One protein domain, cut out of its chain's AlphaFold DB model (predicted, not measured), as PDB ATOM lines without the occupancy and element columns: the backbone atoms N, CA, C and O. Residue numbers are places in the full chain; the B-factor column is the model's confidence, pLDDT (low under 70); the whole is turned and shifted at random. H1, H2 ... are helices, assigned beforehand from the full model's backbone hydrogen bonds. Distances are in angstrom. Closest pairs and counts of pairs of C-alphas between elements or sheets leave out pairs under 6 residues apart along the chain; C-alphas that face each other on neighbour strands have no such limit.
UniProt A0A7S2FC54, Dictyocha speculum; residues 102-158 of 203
ATOM      1  N   VAL A 102     148.338 118.554 118.988       94.50
ATOM      2  CA  VAL A 102     147.475 119.505 118.287       94.50
ATOM      3  C   VAL A 102     148.310 120.734 117.936       94.50
ATOM      4  O   VAL A 102     148.916 121.358 118.808       94.50
ATOM      5  N   TYR A 103     148.344 121.098 116.652       93.88
ATOM      6  CA  TYR A 103     149.252 122.151 116.190       93.88
ATOM      7  C   TYR A 103     148.955 123.528 116.825       93.88
ATOM      8  O   TYR A 103     149.875 124.300 117.079       93.88
ATOM      9  N   HIS A 104     147.688 123.826 117.141       90.81
ATOM     10  CA  HIS A 104     147.293 125.053 117.843       90.81
ATOM     11  C   HIS A 104     147.917 125.155 119.238       90.81
ATOM     12  O   HIS A 104     148.404 126.224 119.614       90.81
ATOM     13  N   ASP A 105     147.920 124.045 119.979       89.88
ATOM     14  CA  ASP A 105     148.455 123.979 121.337       89.88
ATOM     15  C   ASP A 105     149.979 124.098 121.306       89.88
ATOM     16  O   ASP A 105     150.567 124.892 122.043       89.88
ATOM     17  N   MET A 106     150.633 123.366 120.396       93.38
ATOM     18  CA  MET A 106     152.092 123.399 120.288       93.38
ATOM     19  C   MET A 106     152.605 124.750 119.766       93.38
ATOM     20  O   MET A 106     153.683 125.178 120.165       93.38
ATOM     21  N   LEU A 107     151.864 125.441 118.894       93.69
ATOM     22  CA  LEU A 107     152.245 126.761 118.376       93.69
ATOM     23  C   LEU A 107     151.732 127.919 119.237       93.69
ATOM     24  O   LEU A 107     151.981 129.080 118.903       93.69
ATOM     25  N   GLY A 108     151.004 127.632 120.319       89.88
ATOM     26  CA  GLY A 108     150.494 128.666 121.207       89.88
ATOM     27  C   GLY A 108     149.564 129.652 120.507       89.88
ATOM     28  O   GLY A 108     149.680 130.858 120.724       89.88
ATOM     29  N   MET A 109     148.696 129.161 119.618       89.69
ATOM     30  CA  MET A 109     147.786 130.005 118.829       89.69
ATOM     31  C   MET A 109     146.658 130.601 119.672       89.69
ATOM     32  O   MET A 109     146.161 131.683 119.371       89.69
ATOM     33  N   LEU A 110     146.263 129.910 120.739       80.44
ATOM     34  CA  LEU A 110     145.261 130.388 121.677       80.44
ATOM     35  C   LEU A 110     145.952 131.187 122.786       80.44
ATOM     36  O   LEU A 110     146.511 130.624 123.719       80.44
ATOM     37  N   SER A 111     145.921 132.511 122.663       66.81
ATOM     38  CA  SER A 111     146.575 133.466 123.574       66.81
ATOM     39  C   SER A 111     145.573 134.256 124.425       66.81
ATOM     40  O   SER A 111     145.898 135.295 124.998       66.81
ATOM     41  N   HIS A 112     144.284 133.891 124.418       67.19
ATOM     42  CA  HIS A 112     143.290 134.549 125.279       67.19
ATOM     43  C   HIS A 112     143.428 134.002 126.705       67.19
ATOM     44  O   HIS A 112     143.522 132.783 126.842       67.19
ATOM     45  N   PRO A 113     143.358 134.834 127.761       64.81
ATOM     46  CA  PRO A 113     143.481 134.371 129.148       64.81
ATOM     47  C   PRO A 113     142.496 133.251 129.514       64.81
ATOM     48  O   PRO A 113     142.811 132.363 130.300       64.81
ATOM     49  N   HIS A 114     141.305 133.266 128.904       62.59
ATOM     50  CA  HIS A 114     140.326 132.187 129.056       62.59
ATOM     51  C   HIS A 114     140.729 130.889 128.351       62.59
ATOM     52  O   HIS A 114     140.291 129.842 128.785       62.59
ATOM     53  N   HIS A 115     141.549 130.919 127.299       63.62
ATOM     54  CA  HIS A 115     141.952 129.731 126.541       63.62
ATOM     55  C   HIS A 115     143.304 129.148 126.978       63.62
ATOM     56  O   HIS A 115     143.492 127.938 126.883       63.62
ATOM     57  N   GLU A 116     144.216 129.958 127.524       60.78
ATOM     58  CA  GLU A 116     145.515 129.474 128.025       60.78
ATOM     59  C   GLU A 116     145.382 128.453 129.163       60.78
ATOM     60  O   GLU A 116     146.201 127.544 129.284       60.78
ATOM     61  N   GLN A 117     144.314 128.543 129.961       63.66
ATOM     62  CA  GLN A 117     144.041 127.603 131.054       63.66
ATOM     63  C   GLN A 117     143.701 126.181 130.573       63.66
ATOM     64  O   GLN A 117     143.676 125.255 131.384       63.66
ATOM     65  N   PHE A 118     143.443 125.998 129.273       68.94
ATOM     66  CA  PHE A 118     142.995 124.731 128.694       68.94
ATOM     67  C   PHE A 118     144.075 123.982 127.908       68.94
ATOM     68  O   PHE A 118     143.799 122.885 127.424       68.94
ATOM     69  N   VAL A 119     145.302 124.511 127.812       72.19
ATOM     70  CA  VAL A 119     146.400 123.788 127.154       72.19
ATOM     71  C   VAL A 119     146.728 122.524 127.965       72.19
ATOM     72  O   VAL A 119     147.022 122.622 129.164       72.19
ATOM     73  N   PRO A 120     146.691 121.321 127.358       78.94
ATOM     74  CA  PRO A 120     146.954 120.092 128.092       78.94
ATOM     75  C   PRO A 120     148.362 120.073 128.692       78.94
ATOM     76  O   PRO A 120     149.338 120.424 128.032       78.94
ATOM     77  N   LYS A 121     148.498 119.571 129.925       81.00
ATOM     78  CA  LYS A 121     149.785 119.528 130.657       81.00
ATOM     79  C   LYS A 121     150.902 118.767 129.933       81.00
ATOM     80  O   LYS A 121     152.068 118.958 130.252       81.00
ATOM     81  N   PHE A 122     150.549 117.869 129.016       82.62
ATOM     82  CA  PHE A 122     151.506 117.104 128.216       82.62
ATOM     83  C   PHE A 122     151.977 117.849 126.958       82.62
ATOM     84  O   PHE A 122     152.899 117.379 126.295       82.62
ATOM     85  N   CYS A 123     151.354 118.974 126.599       87.94
ATOM     86  CA  CYS A 123     151.709 119.725 125.405       87.94
ATOM     87  C   CYS A 123     152.840 120.711 125.707       87.94
ATOM     88  O   CYS A 123     152.693 121.636 126.507       87.94
ATOM     89  N   LYS A 124     153.977 120.537 125.029       90.25
ATOM     90  CA  LYS A 124     155.042 121.540 125.012       90.25
ATOM     91  C   LYS A 124     154.668 122.649 124.029       90.25
ATOM     92  O   LYS A 124     154.444 122.380 122.852       90.25
ATOM     93  N   LYS A 125     154.669 123.895 124.502       89.25
ATOM     94  CA  LYS A 125     154.566 125.087 123.653       89.25
ATOM     95  C   LYS A 125     155.928 125.348 122.991       89.25
ATOM     96  O   LYS A 125     156.940 125.474 123.677       89.25
ATOM     97  N   TYR A 126     155.958 125.370 121.664       93.38
ATOM     98  CA  TYR A 126     157.137 125.625 120.828       93.38
ATOM     99  C   TYR A 126     157.175 127.055 120.277       93.38
ATOM    100  O   TYR A 126     158.246 127.525 119.907       93.38
ATOM    101  N   ALA A 127     156.030 127.739 120.218       92.31
ATOM    102  CA  ALA A 127     155.914 129.121 119.759       92.31
ATOM    103  C   ALA A 127     154.733 129.832 120.440       92.31
ATOM    104  O   ALA A 127     153.912 129.197 121.099       92.31
ATOM    105  N   GLU A 128     154.631 131.151 120.266       89.94
ATOM    106  CA  GLU A 128     153.524 131.965 120.788       89.94
ATOM    107  C   GLU A 128     152.804 132.721 119.665       89.94
ATOM    108  O   GLU A 128     152.618 133.939 119.694       89.94
ATOM    109  N   VAL A 129     152.405 131.977 118.632       93.38
ATOM    110  CA  VAL A 129     151.836 132.523 117.388       93.38
ATOM    111  C   VAL A 129     150.544 133.307 117.640       93.38
ATOM    112  O   VAL A 129     150.231 134.246 116.908       93.38
ATOM    113  N   GLY A 130     149.821 132.992 118.716       90.50
ATOM    114  CA  GLY A 130     148.595 133.686 119.094       90.50
ATOM    115  C   GLY A 130     148.768 135.188 119.330       90.50
ATOM    116  O   GLY A 130     147.795 135.927 119.182       90.50
ATOM    117  N   HIS A 131     149.966 135.676 119.673       89.62
ATOM    118  CA  HIS A 131     150.210 137.120 119.789       89.62
ATOM    119  C   HIS A 131     150.188 137.816 118.429       89.62
ATOM    120  O   HIS A 131     149.518 138.834 118.278       89.62
ATOM    121  N   ALA A 132     150.870 137.243 117.434       93.25
ATOM    122  CA  ALA A 132     150.898 137.787 116.078       93.25
ATOM    123  C   ALA A 132     149.505 137.757 115.432       93.25
ATOM    124  O   ALA A 132     149.099 138.728 114.798       93.25
ATOM    125  N   ILE A 133     148.749 136.673 115.656       93.25
ATOM    126  CA  ILE A 133     147.357 136.564 115.200       93.25
ATOM    127  C   ILE A 133     146.505 137.676 115.816       93.25
ATOM    128  O   ILE A 133     145.848 138.407 115.082       93.25
ATOM    129  N   ARG A 134     146.533 137.833 117.149       90.81
ATOM    130  CA  ARG A 134     145.756 138.876 117.835       90.81
ATOM    131  C   ARG A 134     146.107 140.264 117.312       90.81
ATOM    132  O   ARG A 134     145.208 141.012 116.959       90.81
ATOM    133  N   PHE A 135     147.397 140.563 117.205       94.25
ATOM    134  CA  PHE A 135     147.867 141.843 116.693       94.25
ATOM    135  C   PHE A 135     147.303 142.155 115.298       94.25
ATOM    136  O   PHE A 135     146.754 143.232 115.092       94.25
ATOM    137  N   GLY A 136     147.388 141.209 114.356       96.56
ATOM    138  CA  GLY A 136     146.868 141.412 113.001       96.56
ATOM    139  C   GLY A 136     145.349 141.602 112.962       96.56
ATOM    140  O   GLY A 136     144.854 142.444 112.217       96.56
ATOM    141  N   LEU A 137     144.609 140.857 113.788       95.62
ATOM    142  CA  LEU A 137     143.153 140.984 113.884       95.62
ATOM    143  C   LEU A 137     142.721 142.315 114.514       95.62
ATOM    144  O   LEU A 137     141.774 142.930 114.030       95.62
ATOM    145  N   ASP A 138     143.418 142.776 115.554       96.50
ATOM    146  CA  ASP A 138     143.139 144.060 116.204       96.50
ATOM    147  C   ASP A 138     143.473 145.238 115.278       96.50
ATOM    148  O   ASP A 138     142.701 146.194 115.198       96.50
ATOM    149  N   ALA A 139     144.577 145.151 114.527       98.00
ATOM    150  CA  ALA A 139     144.934 146.139 113.511       98.00
ATOM    151  C   ALA A 139     143.869 146.212 112.406       98.00
ATOM    152  O   ALA A 139     143.345 147.287 112.132       98.00
ATOM    153  N   PHE A 140     143.460 145.064 111.856       98.19
ATOM    154  CA  PHE A 140     142.385 145.004 110.866       98.19
ATOM    155  C   PHE A 140     141.071 145.593 111.396       98.19
ATOM    156  O   PHE A 140     140.428 146.393 110.719       98.19
ATOM    157  N   LYS A 141     140.676 145.232 112.624       98.25
ATOM    158  CA  LYS A 141     139.488 145.797 113.271       98.25
ATOM    159  C   LYS A 141     139.586 147.319 113.378       98.25
ATOM    160  O   LYS A 141     138.625 148.007 113.051       98.25
ATOM    161  N   SER A 142     140.728 147.826 113.834       98.31
ATOM    162  CA  SER A 142     140.987 149.259 113.952       98.31
ATOM    163  C   SER A 142     140.871 149.966 112.602       98.31
ATOM    164  O   SER A 142     140.230 151.013 112.522       98.31
ATOM    165  N   ASP A 143     141.437 149.388 111.541       98.25
ATOM    166  CA  ASP A 143     141.368 149.970 110.204       98.25
ATOM    167  C   ASP A 143     139.928 150.028 109.681       98.25
ATOM    168  O   ASP A 143     139.527 151.035 109.100       98.25
ATOM    169  N   VAL A 144     139.122 148.989 109.918       98.38
ATOM    170  CA  VAL A 144     137.701 148.971 109.535       98.38
ATOM    171  C   VAL A 144     136.889 149.977 110.352       98.38
ATOM    172  O   VAL A 144     136.129 150.756 109.781       98.38
ATOM    173  N   ASP A 145     137.062 150.001 111.677       98.25
ATOM    174  CA  ASP A 145     136.318 150.898 112.572       98.25
ATOM    175  C   ASP A 145     136.613 152.381 112.268       98.25
ATOM    176  O   ASP A 145     135.740 153.235 112.420       98.25
ATOM    177  N   GLN A 146     137.834 152.691 111.821       98.06
ATOM    178  CA  GLN A 146     138.255 154.041 111.438       98.06
ATOM    179  C   GLN A 146     137.999 154.368 109.957       98.06
ATOM    180  O   GLN A 146     138.232 155.501 109.538       98.06
ATOM    181  N   GLY A 147     137.537 153.402 109.157       97.06
ATOM    182  CA  GLY A 147     137.360 153.564 107.712       97.06
ATOM    183  C   GLY A 147     138.671 153.701 106.925       97.06
ATOM    184  O   GLY A 147     138.654 154.201 105.804       97.06
ATOM    185  N   LEU A 148     139.803 153.278 107.498       97.06
ATOM    186  CA  LEU A 148     141.103 153.207 106.823       97.06
ATOM    187  C   LEU A 148     141.185 152.006 105.873       97.06
ATOM    188  O   LEU A 148     141.897 152.066 104.873       97.06
ATOM    189  N   PHE A 149     140.450 150.929 106.166       97.19
ATOM    190  CA  PHE A 149     140.332 149.766 105.290       97.19
ATOM    191  C   PHE A 149     138.873 149.510 104.864       97.19
ATOM    192  O   PHE A 149     137.987 149.476 105.721       97.19
ATOM    193  N   PRO A 150     138.621 149.238 103.566       96.06
ATOM    194  CA  PRO A 150     139.595 149.258 102.474       96.06
ATOM    195  C   PRO A 150     139.920 150.690 102.013       96.06
ATOM    196  O   PRO A 150     139.022 151.482 101.744       96.06
ATOM    197  N   ALA A 151     141.210 150.995 101.856       94.88
ATOM    198  CA  ALA A 151     141.679 152.170 101.124       94.88
ATOM    199  C   ALA A 151     141.619 151.936  99.601       94.88
ATOM    200  O   ALA A 151     141.361 150.822  99.128       94.88
ATOM    201  N   ASP A 152     141.904 152.976  98.811       94.06
ATOM    202  CA  ASP A 152     141.903 152.890  97.344       94.06
ATOM    203  C   ASP A 152     142.871 151.829  96.800       94.06
ATOM    204  O   ASP A 152     142.531 151.121  95.852       94.06
ATOM    205  N   GLU A 153     144.037 151.652  97.431       96.06
ATOM    206  CA  GLU A 153     145.015 150.623  97.046       96.06
ATOM    207  C   GLU A 153     144.475 149.190  97.205       96.06
ATOM    208  O   GLU A 153     144.854 148.292  96.455       96.06
ATOM    209  N   PHE A 154     143.532 148.989  98.134       95.62
ATOM    210  CA  PHE A 154     142.843 147.718  98.372       95.62
ATOM    211  C   PHE A 154     141.497 147.631  97.638       95.62
ATOM    212  O   PHE A 154     140.779 146.641  97.779       95.62
ATOM    213  N   THR A 155     141.170 148.633  96.814       95.50
ATOM    214  CA  THR A 155     139.939 148.702  96.013       95.50
ATOM    215  C   THR A 155     140.272 148.809  94.514       95.50
ATOM    216  O   THR A 155     139.934 149.805  93.865       95.50
ATOM    217  N   PRO A 156     140.940 147.795  93.920       95.38
ATOM    218  CA  PRO A 156     141.466 147.884  92.553       95.38
ATOM    219  C   PRO A 156     140.381 147.770  91.473       95.38
ATOM    220  O   PRO A 156     140.601 148.131  90.319       95.38
ATOM    221  N   TYR A 157     139.208 147.247  91.825       94.19
ATOM    222  CA  TYR A 157     138.123 147.020  90.881       94.19
ATOM    223  C   TYR A 157     137.312 148.307  90.717       94.19
ATOM    224  O   TYR A 157     136.571 148.701  91.616       94.19
ATOM    225  N   LYS A 158     137.463 148.972  89.568       90.94
ATOM    226  CA  LYS A 158     136.759 150.216  89.237       90.94
ATOM    227  C   LYS A 158     135.801 149.995  88.063       90.94
ATOM    228  O   LYS A 158     136.076 149.206  87.160       90.94
TER     229      LYS A 158
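AT A GLANCE: This is residues 102 to 158 of the 203 residues of a protein of Dictyocha speculum (UniProt A0A7S2FC54). One long helix, H3, makes the shaft of an extended rod, with a wide, loose loop of chain at one end and a tail at the other. The loop, residues 102 to 128, holds two very short helices, H1 and H2; in the tail, residues 152 to 158 stick out. The printed part has 57 residues with three named helices, in the order H1, H2, H3, and no named strand; the class is all helix, though under half of the residues, 25 of 57, are in named elements. The whole is extended, with a radius of gyration of the C-alphas of 16.3 A and spans of 53 by 20 by 12 A.

IN THESE COORDINATES: H1 is residues 103 to 106, 5.1 A from first to last C-alpha, beginning at C-alpha 103 at (149.252, 122.151, 116.190). H2 is residues 113 to 116, 5.4 A long. H3 is residues 129 to 145, 24.5 A long, from C-alpha 129 at (151.836, 132.523, 117.388) to C-alpha 145 at (136.318, 150.898, 112.572).

HOW THE PARTS SIT: H1 and H2 are apart, with no C-alpha of the one within 8 A of the other. By the same test H2 and H3 are apart, and so are H1 and H3. In H3 every O i to N i+4 pair is within hydrogen-bond range; H1 and H2 are too short for such a pair, and in each the one O i to N i+3 pair is not within range.

THE WHOLE: The two C-alphas farthest apart are those of Phe 122 and Lys 158, at 53.2 A. The printed part has no cut. The link from H1 to H2 is short, with 6 residues; that from H2 to H3 is long, with 12. Residues 152 to 158 stand free. The mean pLDDT of the printed part is 88.7, and residues 111 to 118 are under 70.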